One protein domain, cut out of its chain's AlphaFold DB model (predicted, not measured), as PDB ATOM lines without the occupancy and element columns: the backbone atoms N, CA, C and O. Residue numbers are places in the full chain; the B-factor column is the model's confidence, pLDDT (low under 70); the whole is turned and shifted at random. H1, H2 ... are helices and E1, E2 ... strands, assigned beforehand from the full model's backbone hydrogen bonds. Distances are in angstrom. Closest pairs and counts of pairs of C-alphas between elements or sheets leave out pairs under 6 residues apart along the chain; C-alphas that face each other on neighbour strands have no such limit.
ATOM      1  N   THR A 100     -21.720   0.302 -14.312       56.31
ATOM      2  CA  THR A 100     -22.974  -0.021 -13.634       56.31
ATOM      3  C   THR A 100     -24.107   0.060 -14.641       56.31
ATOM      4  O   THR A 100     -24.437   1.151 -15.109       56.31
ATOM      5  N   HIS A 101     -24.727  -1.077 -14.958       67.19
ATOM      6  CA  HIS A 101     -26.001  -1.059 -15.665       67.19
ATOM      7  C   HIS A 101     -27.077  -0.451 -14.731       67.19
ATOM      8  O   HIS A 101     -27.167  -0.885 -13.574       67.19
ATOM      9  N   PRO A 102     -27.879   0.542 -15.178       67.69
ATOM     10  CA  PRO A 102     -28.820   1.292 -14.338       67.69
ATOM     11  C   PRO A 102     -29.821   0.435 -13.555       67.69
ATOM     12  O   PRO A 102     -30.256   0.850 -12.486       67.69
ATOM     13  N   LEU A 103     -30.172  -0.754 -14.052       72.06
ATOM     14  CA  LEU A 103     -31.085  -1.668 -13.361       72.06
ATOM     15  C   LEU A 103     -30.340  -2.751 -12.562       72.06
ATOM     16  O   LEU A 103     -30.818  -3.151 -11.503       72.06
ATOM     17  N   LEU A 104     -29.174  -3.218 -13.033       73.56
ATOM     18  CA  LEU A 104     -28.472  -4.379 -12.458       73.56
ATOM     19  C   LEU A 104     -27.726  -4.032 -11.168       73.56
ATOM     20  O   LEU A 104     -27.641  -4.848 -10.252       73.56
ATOM     21  N   GLY A 105     -27.224  -2.801 -11.066       71.06
ATOM     22  CA  GLY A 105     -26.539  -2.323  -9.871       71.06
ATOM     23  C   GLY A 105     -25.165  -2.964  -9.670       71.06
ATOM     24  O   GLY A 105     -24.392  -3.122 -10.615       71.06
ATOM     25  N   ILE A 106     -24.824  -3.275  -8.417       68.62
ATOM     26  CA  ILE A 106     -23.466  -3.669  -8.022       68.62
ATOM     27  C   ILE A 106     -23.404  -5.183  -7.826       68.62
ATOM     28  O   ILE A 106     -24.202  -5.757  -7.079       68.62
ATOM     29  N   ARG A 107     -22.416  -5.826  -8.459       68.38
ATOM     30  CA  ARG A 107     -22.112  -7.242  -8.229       68.38
ATOM     31  C   ARG A 107     -21.643  -7.444  -6.789       68.38
ATOM     32  O   ARG A 107     -20.691  -6.804  -6.345       68.38
ATOM     33  N   GLN A 108     -22.290  -8.351  -6.071       64.75
ATOM     34  CA  GLN A 108     -21.872  -8.763  -4.740       64.75
ATOM     35  C   GLN A 108     -20.802  -9.851  -4.875       64.75
ATOM     36  O   GLN A 108     -21.007 -10.873  -5.524       64.75
ATOM     37  N   LEU A 109     -19.635  -9.619  -4.275       60.34
ATOM     38  CA  LEU A 109     -18.482 -10.529  -4.328       60.34
ATOM     39  C   LEU A 109     -18.489 -11.565  -3.189       60.34
ATOM     40  O   LEU A 109     -17.513 -12.285  -3.003       60.34
ATOM     41  N   ASN A 110     -19.573 -11.620  -2.409       49.34
ATOM     42  CA  ASN A 110     -19.629 -12.386  -1.165       49.34
ATOM     43  C   ASN A 110     -19.888 -13.885  -1.368       49.34
ATOM     44  O   ASN A 110     -19.633 -14.643  -0.437       49.34
ATOM     45  N   ASP A 111     -20.360 -14.304  -2.545       47.44
ATOM     46  CA  ASP A 111     -20.711 -15.695  -2.838       47.44
ATOM     47  C   ASP A 111     -19.802 -16.238  -3.951       47.44
ATOM     48  O   ASP A 111     -19.817 -15.746  -5.081       47.44
ATOM     49  N   GLN A 112     -18.963 -17.233  -3.638       51.72
ATOM     50  CA  GLN A 112     -18.016 -17.800  -4.611       51.72
ATOM     51  C   GLN A 112     -18.699 -18.707  -5.647       51.72
ATOM     52  O   GLN A 112     -18.143 -18.939  -6.718       51.72
ATOM     53  N   THR A 113     -19.901 -19.206  -5.351       53.81
ATOM     54  CA  THR A 113     -20.608 -20.185  -6.188       53.81
ATOM     55  C   THR A 113     -21.663 -19.561  -7.098       53.81
ATOM     56  O   THR A 113     -21.889 -20.084  -8.185       53.81
ATOM     57  N   ASN A 114     -22.276 -18.438  -6.703       62.31
ATOM     58  CA  ASN A 114     -23.351 -17.792  -7.458       62.31
ATOM     59  C   ASN A 114     -23.066 -16.302  -7.659       62.31
ATOM     60  O   ASN A 114     -22.902 -15.543  -6.706       62.31
ATOM     61  N   ALA A 115     -23.056 -15.854  -8.913       71.44
ATOM     62  CA  ALA A 115     -22.970 -14.431  -9.202       71.44
ATOM     63  C   ALA A 115     -24.279 -13.741  -8.796       71.44
ATOM     64  O   ALA A 115     -25.339 -14.026  -9.350       71.44
ATOM     65  N   THR A 116     -24.200 -12.840  -7.818       74.88
ATOM     66  CA  THR A 116     -25.342 -12.072  -7.319       74.88
ATOM     67  C   THR A 116     -25.112 -10.584  -7.534       74.88
ATOM     68  O   THR A 116     -23.988 -10.084  -7.448       74.88
ATOM     69  N   TRP A 117     -26.187  -9.860  -7.829       79.06
ATOM     70  CA  TRP A 117     -26.180  -8.409  -7.982       79.06
ATOM     71  C   TRP A 117     -27.242  -7.808  -7.080       79.06
ATOM     72  O   TRP A 117     -28.320  -8.376  -6.904       79.06
ATOM     73  N   LYS A 118     -26.929  -6.648  -6.510       71.56
ATOM     74  CA  LYS A 118     -27.864  -5.882  -5.696       71.56
ATOM     75  C   LYS A 118     -27.981  -4.480  -6.269       71.56
ATOM     76  O   LYS A 118     -26.990  -3.759  -6.395       71.56
ATOM     77  N   SER A 119     -29.215  -4.094  -6.563       69.88
ATOM     78  CA  SER A 119     -29.568  -2.757  -7.020       69.88
ATOM     79  C   SER A 119     -30.638  -2.165  -6.113       69.88
ATOM     80  O   SER A 119     -31.542  -2.868  -5.663       69.88
ATOM     81  N   LEU A 120     -30.518  -0.870  -5.829       63.38
ATOM     82  CA  LEU A 120     -31.584  -0.082  -5.223       63.38
ATOM     83  C   LEU A 120     -32.268   0.673  -6.357       63.38
ATOM     84  O   LEU A 120     -31.770   1.703  -6.808       63.38
ATOM     85  N   ILE A 121     -33.388   0.136  -6.837       62.59
ATOM     86  CA  ILE A 121     -34.166   0.780  -7.891       62.59
ATOM     87  C   ILE A 121     -34.959   1.914  -7.247       62.59
ATOM     88  O   ILE A 121     -35.839   1.683  -6.418       62.59
ATOM     89  N   ASN A 122     -34.641   3.151  -7.622       59.09
ATOM     90  CA  ASN A 122     -35.455   4.291  -7.242       59.09
ATOM     91  C   ASN A 122     -36.691   4.323  -8.152       59.09
ATOM     92  O   ASN A 122     -36.573   4.538  -9.356       59.09
ATOM     93  N   ILE A 123     -37.879   4.110  -7.580       59.16
ATOM     94  CA  ILE A 123     -39.160   4.068  -8.314       59.16
ATOM     95  C   ILE A 123     -39.573   5.476  -8.797       59.16
ATOM     96  O   ILE A 123     -40.588   5.657  -9.465       59.16
ATOM     97  N   ASN A 124     -38.779   6.509  -8.497       56.12
ATOM     98  CA  ASN A 124     -39.037   7.859  -8.965       56.12
ATOM     99  C   ASN A 124     -39.044   7.914 -10.510       56.12
ATOM    100  O   ASN A 124     -38.008   7.781 -11.167       56.12
ATOM    101  N   LEU A 125     -40.235   8.137 -11.086       54.31
ATOM    102  CA  LEU A 125     -40.540   8.055 -12.524       54.31
ATOM    103  C   LEU A 125     -39.749   9.049 -13.405       54.31
ATOM    104  O   LEU A 125     -39.929   9.075 -14.622       54.31
ATOM    105  N   ALA A 126     -38.890   9.886 -12.820       50.75
ATOM    106  CA  ALA A 126     -37.997  10.788 -13.540       50.75
ATOM    107  C   ALA A 126     -36.778  10.078 -14.166       50.75
ATOM    108  O   ALA A 126     -36.305  10.521 -15.208       50.75
ATOM    109  N   GLN A 127     -36.277   8.987 -13.571       55.72
ATOM    110  CA  GLN A 127     -35.079   8.282 -14.067       55.72
ATOM    111  C   GLN A 127     -35.390   7.135 -15.042       55.72
ATOM    112  O   GLN A 127     -34.544   6.773 -15.858       55.72
ATOM    113  N   HIS A 128     -36.606   6.587 -15.006       66.88
ATOM    114  CA  HIS A 128     -36.996   5.421 -15.802       66.88
ATOM    115  C   HIS A 128     -38.323   5.673 -16.529       66.88
ATOM    116  O   HIS A 128     -39.362   5.130 -16.162       66.88
ATOM    117  N   SER A 129     -38.296   6.504 -17.580       67.00
ATOM    118  CA  SER A 129     -39.497   6.850 -18.361       67.00
ATOM    119  C   SER A 129     -40.227   5.629 -18.928       67.00
ATOM    120  O   SER A 129     -41.448   5.652 -18.999       67.00
ATOM    121  N   PHE A 130     -39.516   4.542 -19.246       73.12
ATOM    122  CA  PHE A 130     -40.123   3.307 -19.758       73.12
ATOM    123  C   PHE A 130     -41.043   2.604 -18.739       73.12
ATOM    124  O   PHE A 130     -41.932   1.860 -19.133       73.12
ATOM    125  N   LEU A 131     -40.876   2.848 -17.432       71.62
ATOM    126  CA  LEU A 131     -41.767   2.306 -16.396       71.62
ATOM    127  C   LEU A 131     -43.112   3.048 -16.323       71.62
ATOM    128  O   LEU A 131     -44.040   2.555 -15.686       71.62
ATOM    129  N   LYS A 132     -43.246   4.219 -16.966       68.62
ATOM    130  CA  LYS A 132     -44.515   4.972 -17.007       68.62
ATOM    131  C   LYS A 132     -45.590   4.235 -17.792       68.62
ATOM    132  O   LYS A 132     -46.747   4.259 -17.379       68.62
ATOM    133  N   ASP A 133     -45.182   3.572 -18.867       73.06
ATOM    134  CA  ASP A 133     -46.093   2.942 -19.821       73.06
ATOM    135  C   ASP A 133     -46.435   1.495 -19.420       73.06
ATOM    136  O   ASP A 133     -47.427   0.929 -19.872       73.06
ATOM    137  N   HIS A 134     -45.660   0.905 -18.502       77.69
ATOM    138  CA  HIS A 134     -45.890  -0.432 -17.949       77.69
ATOM    139  C   HIS A 134     -46.694  -0.385 -16.643       77.69
ATOM    140  O   HIS A 134     -46.220  -0.778 -15.574       77.69
ATOM    141  N   LYS A 135     -47.937   0.096 -16.741       72.69
ATOM    142  CA  LYS A 135     -48.884   0.164 -15.622       72.69
ATOM    143  C   LYS A 135     -50.134  -0.671 -15.872       72.69
ATOM    144  O   LYS A 135     -50.703  -0.638 -16.958       72.69
ATOM    145  N   ILE A 136     -50.595  -1.368 -14.837       73.62
ATOM    146  CA  ILE A 136     -51.900  -2.038 -14.806       73.62
ATOM    147  C   ILE A 136     -52.653  -1.489 -13.601       73.62
ATOM    148  O   ILE A 136     -52.188  -1.671 -12.481       73.62
ATOM    149  N   GLN A 137     -53.793  -0.823 -13.822       65.38
ATOM    150  CA  GLN A 137     -54.608  -0.241 -12.740       65.38
ATOM    151  C   GLN A 137     -53.755   0.598 -11.763       65.38
ATOM    152  O   GLN A 137     -53.777   0.378 -10.559       65.38
ATOM    153  N   ASP A 138     -52.927   1.493 -12.316       68.00
ATOM    154  CA  ASP A 138     -51.957   2.358 -11.616       68.00
ATOM    155  C   ASP A 138     -50.751   1.682 -10.944       68.00
ATOM    156  O   ASP A 138     -49.776   2.362 -10.614       68.00
ATOM    157  N   ALA A 139     -50.719   0.353 -10.864       69.44
ATOM    158  CA  ALA A 139     -49.555  -0.376 -10.383       69.44
ATOM    159  C   ALA A 139     -48.481  -0.494 -11.475       69.44
ATOM    160  O   ALA A 139     -48.729  -1.036 -12.555       69.44
ATOM    161  N   ILE A 140     -47.265  -0.019 -11.184       76.31
ATOM    162  CA  ILE A 140     -46.109  -0.193 -12.071       76.31
ATOM    163  C   ILE A 140     -45.652  -1.648 -11.986       76.31
ATOM    164  O   ILE A 140     -45.174  -2.106 -10.943       76.31
ATOM    165  N   LEU A 141     -45.790  -2.364 -13.097       81.19
ATOM    166  CA  LEU A 141     -45.347  -3.742 -13.228       81.19
ATOM    167  C   LEU A 141     -43.989  -3.749 -13.919       81.19
ATOM    168  O   LEU A 141     -43.819  -3.148 -14.977       81.19
ATOM    169  N   PHE A 142     -43.005  -4.412 -13.316       81.75
ATOM    170  CA  PHE A 142     -41.665  -4.452 -13.881       81.75
ATOM    171  C   PHE A 142     -41.682  -5.244 -15.201       81.75
ATOM    172  O   PHE A 142     -42.045  -6.427 -15.195       81.75
ATOM    173  N   PRO A 143     -41.338  -4.620 -16.341       84.81
ATOM    174  CA  PRO A 143     -41.533  -5.241 -17.641       84.81
ATOM    175  C   PRO A 143     -40.624  -6.453 -17.854       84.81
ATOM    176  O   PRO A 143     -39.454  -6.450 -17.480       84.81
ATOM    177  N   ALA A 144     -41.148  -7.470 -18.546       83.06
ATOM    178  CA  ALA A 144     -40.410  -8.687 -18.899       83.06
ATOM    179  C   ALA A 144     -39.085  -8.387 -19.626       83.06
ATOM    180  O   ALA A 144     -38.060  -9.001 -19.346       83.06
ATOM    181  N   VAL A 145     -39.086  -7.385 -20.510       84.12
ATOM    182  CA  VAL A 145     -37.894  -6.949 -21.256       84.12
ATOM    183  C   VAL A 145     -36.803  -6.413 -20.327       84.12
ATOM    184  O   VAL A 145     -35.628  -6.645 -20.588       84.12
ATOM    185  N   ALA A 146     -37.164  -5.774 -19.210       81.56
ATOM    186  CA  ALA A 146     -36.182  -5.288 -18.246       81.56
ATOM    187  C   ALA A 146     -35.479  -6.440 -17.507       81.56
ATOM    188  O   ALA A 146     -34.298  -6.332 -17.205       81.56
ATOM    189  N   TYR A 147     -36.146  -7.578 -17.280       84.06
ATOM    190  CA  TYR A 147     -35.472  -8.782 -16.776       84.06
ATOM    191  C   TYR A 147     -34.486  -9.378 -17.783       84.06
ATOM    192  O   TYR A 147     -33.425  -9.857 -17.389       84.06
ATOM    193  N   LEU A 148     -34.834  -9.366 -19.072       86.19
ATOM    194  CA  LEU A 148     -33.942  -9.854 -20.125       86.19
ATOM    195  C   LEU A 148     -32.713  -8.966 -20.255       86.19
ATOM    196  O   LEU A 148     -31.599  -9.471 -20.338       86.19
ATOM    197  N   GLU A 149     -32.918  -7.655 -20.213       84.50
ATOM    198  CA  GLU A 149     -31.854  -6.662 -20.201       84.50
ATOM    199  C   GLU A 149     -30.913  -6.907 -19.001       84.50
ATOM    200  O   GLU A 149     -29.720  -7.142 -19.197       84.50
ATOM    201  N   LEU A 150     -31.459  -7.030 -17.785       83.56
ATOM    202  CA  LEU A 150     -30.697  -7.373 -16.581       83.56
ATOM    203  C   LEU A 150     -29.865  -8.649 -16.755       83.56
ATOM    204  O   LEU A 150     -28.686  -8.680 -16.398       83.56
ATOM    205  N   ALA A 151     -30.460  -9.697 -17.330       84.12
ATOM    206  CA  ALA A 151     -29.766 -10.948 -17.606       84.12
ATOM    207  C   ALA A 151     -28.641 -10.764 -18.641       84.12
ATOM    208  O   ALA A 151     -27.552 -11.301 -18.448       84.12
ATOM    209  N   THR A 152     -28.851  -9.973 -19.704       83.00
ATOM    210  CA  THR A 152     -27.797  -9.675 -20.689       83.00
ATOM    211  C   THR A 152     -26.634  -8.914 -20.075       83.00
ATOM    212  O   THR A 152     -25.487  -9.310 -20.279       83.00
ATOM    213  N   ALA A 153     -26.911  -7.877 -19.283       80.25
ATOM    214  CA  ALA A 153     -25.890  -7.089 -18.608       80.25
ATOM    215  C   ALA A 153     -25.095  -7.942 -17.604       80.25
ATOM    216  O   ALA A 153     -23.870  -7.847 -17.534       80.25
ATOM    217  N   ALA A 154     -25.771  -8.839 -16.877       80.12
ATOM    218  CA  ALA A 154     -25.131  -9.785 -15.967       80.12
ATOM    219  C   ALA A 154     -24.210 -10.767 -16.709       80.12
ATOM    220  O   ALA A 154     -23.062 -10.971 -16.310       80.12
ATOM    221  N   CYS A 155     -24.692 -11.341 -17.815       78.88
ATOM    222  CA  CYS A 155     -23.912 -12.222 -18.682       78.88
ATOM    223  C   CYS A 155     -22.685 -11.508 -19.257       78.88
ATOM    224  O   CYS A 155     -21.588 -12.059 -19.196       78.88
ATOM    225  N   GLN A 156     -22.842 -10.281 -19.761       77.06
ATOM    226  CA  GLN A 156     -21.727  -9.474 -20.257       77.06
ATOM    227  C   GLN A 156     -20.691  -9.244 -19.154       77.06
ATOM    228  O   GLN A 156     -19.523  -9.556 -19.347       77.06
ATOM    229  N   GLN A 157     -21.104  -8.820 -17.958       74.38
ATOM    230  CA  GLN A 157     -20.170  -8.563 -16.860       74.38
ATOM    231  C   GLN A 157     -19.423  -9.822 -16.377       74.38
ATOM    232  O   GLN A 157     -18.283  -9.723 -15.923       74.38
ATOM    233  N   LEU A 158     -20.038 -11.006 -16.459       74.19
ATOM    234  CA  LEU A 158     -19.370 -12.271 -16.136       74.19
ATOM    235  C   LEU A 158     -18.396 -12.728 -17.224       74.19
ATOM    236  O   LEU A 158     -17.334 -13.263 -16.907       74.19
ATOM    237  N   LEU A 159     -18.763 -12.538 -18.490       71.94
ATOM    238  CA  LEU A 159     -17.996 -13.020 -19.637       71.94
ATOM    239  C   LEU A 159     -16.843 -12.075 -20.004       71.94
ATOM    240  O   LEU A 159     -15.781 -12.552 -20.386       71.94
ATOM    241  N   SER A 160     -16.988 -10.763 -19.789       63.62
ATOM    242  CA  SER A 160     -15.956  -9.744 -20.050       63.62
ATOM    243  C   SER A 160     -14.730  -9.814 -19.122       63.62
ATOM    244  O   SER A 160     -13.801  -9.033 -19.283       63.62
ATOM    245  N   SER A 161     -14.693 -10.729 -18.144       54.69
ATOM    246  CA  SER A 161     -13.543 -10.910 -17.240       54.69
ATOM    247  C   SER A 161     -12.406 -11.761 -17.833       54.69
ATOM    248  O   SER A 161     -11.376 -11.912 -17.175       54.69
ATOM    249  N   LYS A 162     -12.574 -12.352 -19.021       51.97
ATOM    250  CA  LYS A 162     -11.549 -13.169 -19.687       51.97
ATOM    251  C   LYS A 162     -11.194 -12.543 -21.039       51.97
ATOM    252  O   LYS A 162     -11.986 -12.642 -21.961       51.97
ATOM    253  N   GLU A 163     -10.044 -11.869 -21.068       51.34
ATOM    254  CA  GLU A 163      -9.207 -11.495 -22.228       51.34
ATOM    255  C   GLU A 163      -9.880 -11.514 -23.618       51.34
ATOM    256  O   GLU A 163      -9.931 -12.553 -24.266       51.34
ATOM    257  N   ASP A 164     -10.388 -10.354 -24.059       49.44
ATOM    258  CA  ASP A 164     -10.107  -9.711 -25.362       49.44
ATOM    259  C   ASP A 164     -11.138  -8.597 -25.635       49.44
ATOM    260  O   ASP A 164     -12.340  -8.826 -25.782       49.44
ATOM    261  N   ASP A 165     -10.653  -7.360 -25.726       53.25
ATOM    262  CA  ASP A 165     -11.431  -6.117 -25.628       53.25
ATOM    263  C   ASP A 165     -12.371  -5.778 -26.810       53.25
ATOM    264  O   ASP A 165     -12.901  -4.669 -26.848       53.25
ATOM    265  N   GLN A 166     -12.625  -6.655 -27.795       52.72
ATOM    266  CA  GLN A 166     -13.402  -6.252 -28.992       52.72
ATOM    267  C   GLN A 166     -14.328  -7.297 -29.643       52.72
ATOM    268  O   GLN A 166     -14.837  -7.048 -30.738       52.72
ATOM    269  N   GLN A 167     -14.636  -8.431 -29.009       55.91
ATOM    270  CA  GLN A 167     -15.650  -9.339 -29.569       55.91
ATOM    271  C   GLN A 167     -17.064  -8.961 -29.106       55.91
ATOM    272  O   GLN A 167     -17.377  -8.982 -27.916       55.91
ATOM    273  N   GLN A 168     -17.950  -8.638 -30.058       58.56
ATOM    274  CA  GLN A 168     -19.391  -8.548 -29.800       58.56
ATOM    275  C   GLN A 168     -19.903  -9.923 -29.348       58.56
ATOM    276  O   GLN A 168     -20.074 -10.837 -30.153       58.56
ATOM    277  N   LEU A 169     -20.138 -10.073 -28.045       66.31
ATOM    278  CA  LEU A 169     -20.742 -11.271 -27.473       66.31
ATOM    279  C   LEU A 169     -22.224 -11.334 -27.865       66.31
ATOM    280  O   LEU A 169     -23.052 -10.591 -27.335       66.31
ATOM    281  N   THR A 170     -22.570 -12.242 -28.776       70.69
ATOM    282  CA  THR A 170     -23.967 -12.538 -29.117       70.69
ATOM    283  C   THR A 170     -24.554 -13.487 -28.075       70.69
ATOM    284  O   THR A 170     -24.216 -14.669 -28.038       70.69
ATOM    285  N   ILE A 171     -25.450 -12.976 -27.229       75.56
ATOM    286  CA  ILE A 171     -26.176 -13.767 -26.227       75.56
ATOM    287  C   ILE A 171     -27.545 -14.141 -26.806       75.56
ATOM    288  O   ILE A 171     -28.316 -13.267 -27.193       75.56
ATOM    289  N   ILE A 172     -27.856 -15.440 -26.858       82.25
ATOM    290  CA  ILE A 172     -29.162 -15.952 -27.297       82.25
ATOM    291  C   ILE A 172     -29.834 -16.635 -26.111       82.25
ATOM    292  O   ILE A 172     -29.334 -17.642 -25.610       82.25
ATOM    293  N   PHE A 173     -30.989 -16.123 -25.695       81.62
ATOM    294  CA  PHE A 173     -31.837 -16.801 -24.719       81.62
ATOM    295  C   PHE A 173     -32.793 -17.765 -25.426       81.62
ATOM    296  O   PHE A 173     -33.413 -17.411 -26.429       81.62
ATOM    297  N   LYS A 174     -32.929 -18.979 -24.892       85.56
ATOM    298  CA  LYS A 174     -33.924 -19.976 -25.311       85.56
ATOM    299  C   LYS A 174     -34.729 -20.407 -24.089       85.56
ATOM    300  O   LYS A 174     -34.185 -20.423 -22.990       85.56
ATOM    301  N   ASP A 175     -36.006 -20.717 -24.297       81.81
ATOM    302  CA  ASP A 175     -36.906 -21.281 -23.279       81.81
ATOM    303  C   ASP A 175     -37.009 -20.450 -21.982       81.81
ATOM    304  O   ASP A 175     -36.923 -20.965 -20.867       81.81
ATOM    305  N   ILE A 176     -37.197 -19.132 -22.121       82.44
ATOM    306  CA  ILE A 176     -37.356 -18.219 -20.979       82.44
ATOM    307  C   ILE A 176     -38.740 -18.398 -20.350       82.44
ATOM    308  O   ILE A 176     -39.758 -18.213 -21.017       82.44
ATOM    309  N   ASN A 177     -38.775 -18.660 -19.042       83.69
ATOM    310  CA  ASN A 177     -40.002 -18.690 -18.251       83.69
ATOM    311  C   ASN A 177     -39.953 -17.645 -17.125       83.69
ATOM    312  O   ASN A 177     -39.020 -17.631 -16.319       83.69
ATOM    313  N   PHE A 178     -40.971 -16.787 -17.047       80.81
ATOM    314  CA  PHE A 178     -41.112 -15.789 -15.986       80.81
ATOM    315  C   PHE A 178     -41.987 -16.346 -14.859       80.81
ATOM    316  O   PHE A 178     -43.188 -16.526 -15.027       80.81
ATOM    317  N   ILE A 179     -41.386 -16.601 -13.693       80.06
ATOM    318  CA  ILE A 179     -42.056 -17.277 -12.568       80.06
ATOM    319  C   ILE A 179     -43.025 -16.344 -11.821       80.06
ATOM    320  O   ILE A 179     -44.068 -16.785 -11.343       80.06
ATOM    321  N   LYS A 180     -42.689 -15.053 -11.690       77.81
ATOM    322  CA  LYS A 180     -43.489 -14.079 -10.933       77.81
ATOM    323  C   LYS A 180     -43.350 -12.671 -11.515       77.81
ATOM    324  O   LYS A 180     -42.245 -12.240 -11.835       77.81
ATOM    325  N   ALA A 181     -44.462 -11.944 -11.598       76.88
ATOM    326  CA  ALA A 181     -44.448 -10.514 -11.888       76.88
ATOM    327  C   ALA A 181     -44.010  -9.719 -10.646       76.88
ATOM    328  O   ALA A 181     -44.487  -9.980  -9.540       76.88
ATOM    329  N   LEU A 182     -43.116  -8.748 -10.832       77.44
ATOM    330  CA  LEU A 182     -42.703  -7.829  -9.772       77.44
ATOM    331  C   LEU A 182     -43.518  -6.551  -9.898       77.44
ATOM    332  O   LEU A 182     -43.508  -5.910 -10.949       77.44
ATOM    333  N   ILE A 183     -44.213  -6.196  -8.825       73.19
ATOM    334  CA  ILE A 183     -44.993  -4.970  -8.750       73.19
ATOM    335  C   ILE A 183     -44.247  -4.017  -7.830       73.19
ATOM    336  O   ILE A 183     -43.938  -4.374  -6.701       73.19
ATOM    337  N   LEU A 184     -43.917  -2.825  -8.324       68.31
ATOM    338  CA  LEU A 184     -43.019  -1.917  -7.606       68.31
ATOM    339  C   LEU A 184     -43.728  -1.142  -6.477       68.31
ATOM    340  O   LEU A 184     -43.083  -0.766  -5.503       68.31
TER     341      LEU A 184
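Overview. This is residues 100 to 184 of the 347 residues of the protein "Hypothetical protein" of Adineta steineri (UniProt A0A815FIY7). There is little regular structure here: one helix, H1, runs along the long axis, the small strand hairpin E1 and E2 lies off one side, and residues 168 to 178 run back past the other side. Residues 161 to 167 stick out free. The 85 printed residues hold E1, E2 and H1 in that order, an antiparallel pair and a helix, mixed in class, with 22 residues in named elements. The whole is loose, with a radius of gyration of the C-alphas of 15.0 A, and spans 47 by 28 by 25 A.

Along the chain. Find C-alpha 106 at (-23.466, -3.669, -8.022); E1 runs from there to 108, 6.3 A. E2, residues 116 to 118, covers 6.9 A. H1, residues 144 to 159, runs 22.8 A to C-alpha 159 at (-17.996, -13.020, -19.637).

Arrangement. In the hairpin of E1 and E2, at 135 degrees, look for N 108 and O 116, 2.8 A apart, within hydrogen-bond range. E1 and H1 are apart. In H1 every O i to N i+4 pair is within hydrogen-bond range.

Size, cuts and confidence. The C-alphas farthest apart, of Gln 137 and Glu 163, are 47.7 A apart. The printed part has no cut; the link from E2 to H1 is long, 25 residues. Mean pLDDT of the printed part is 70.1, with 38 residues under 70, among them 160 to 169.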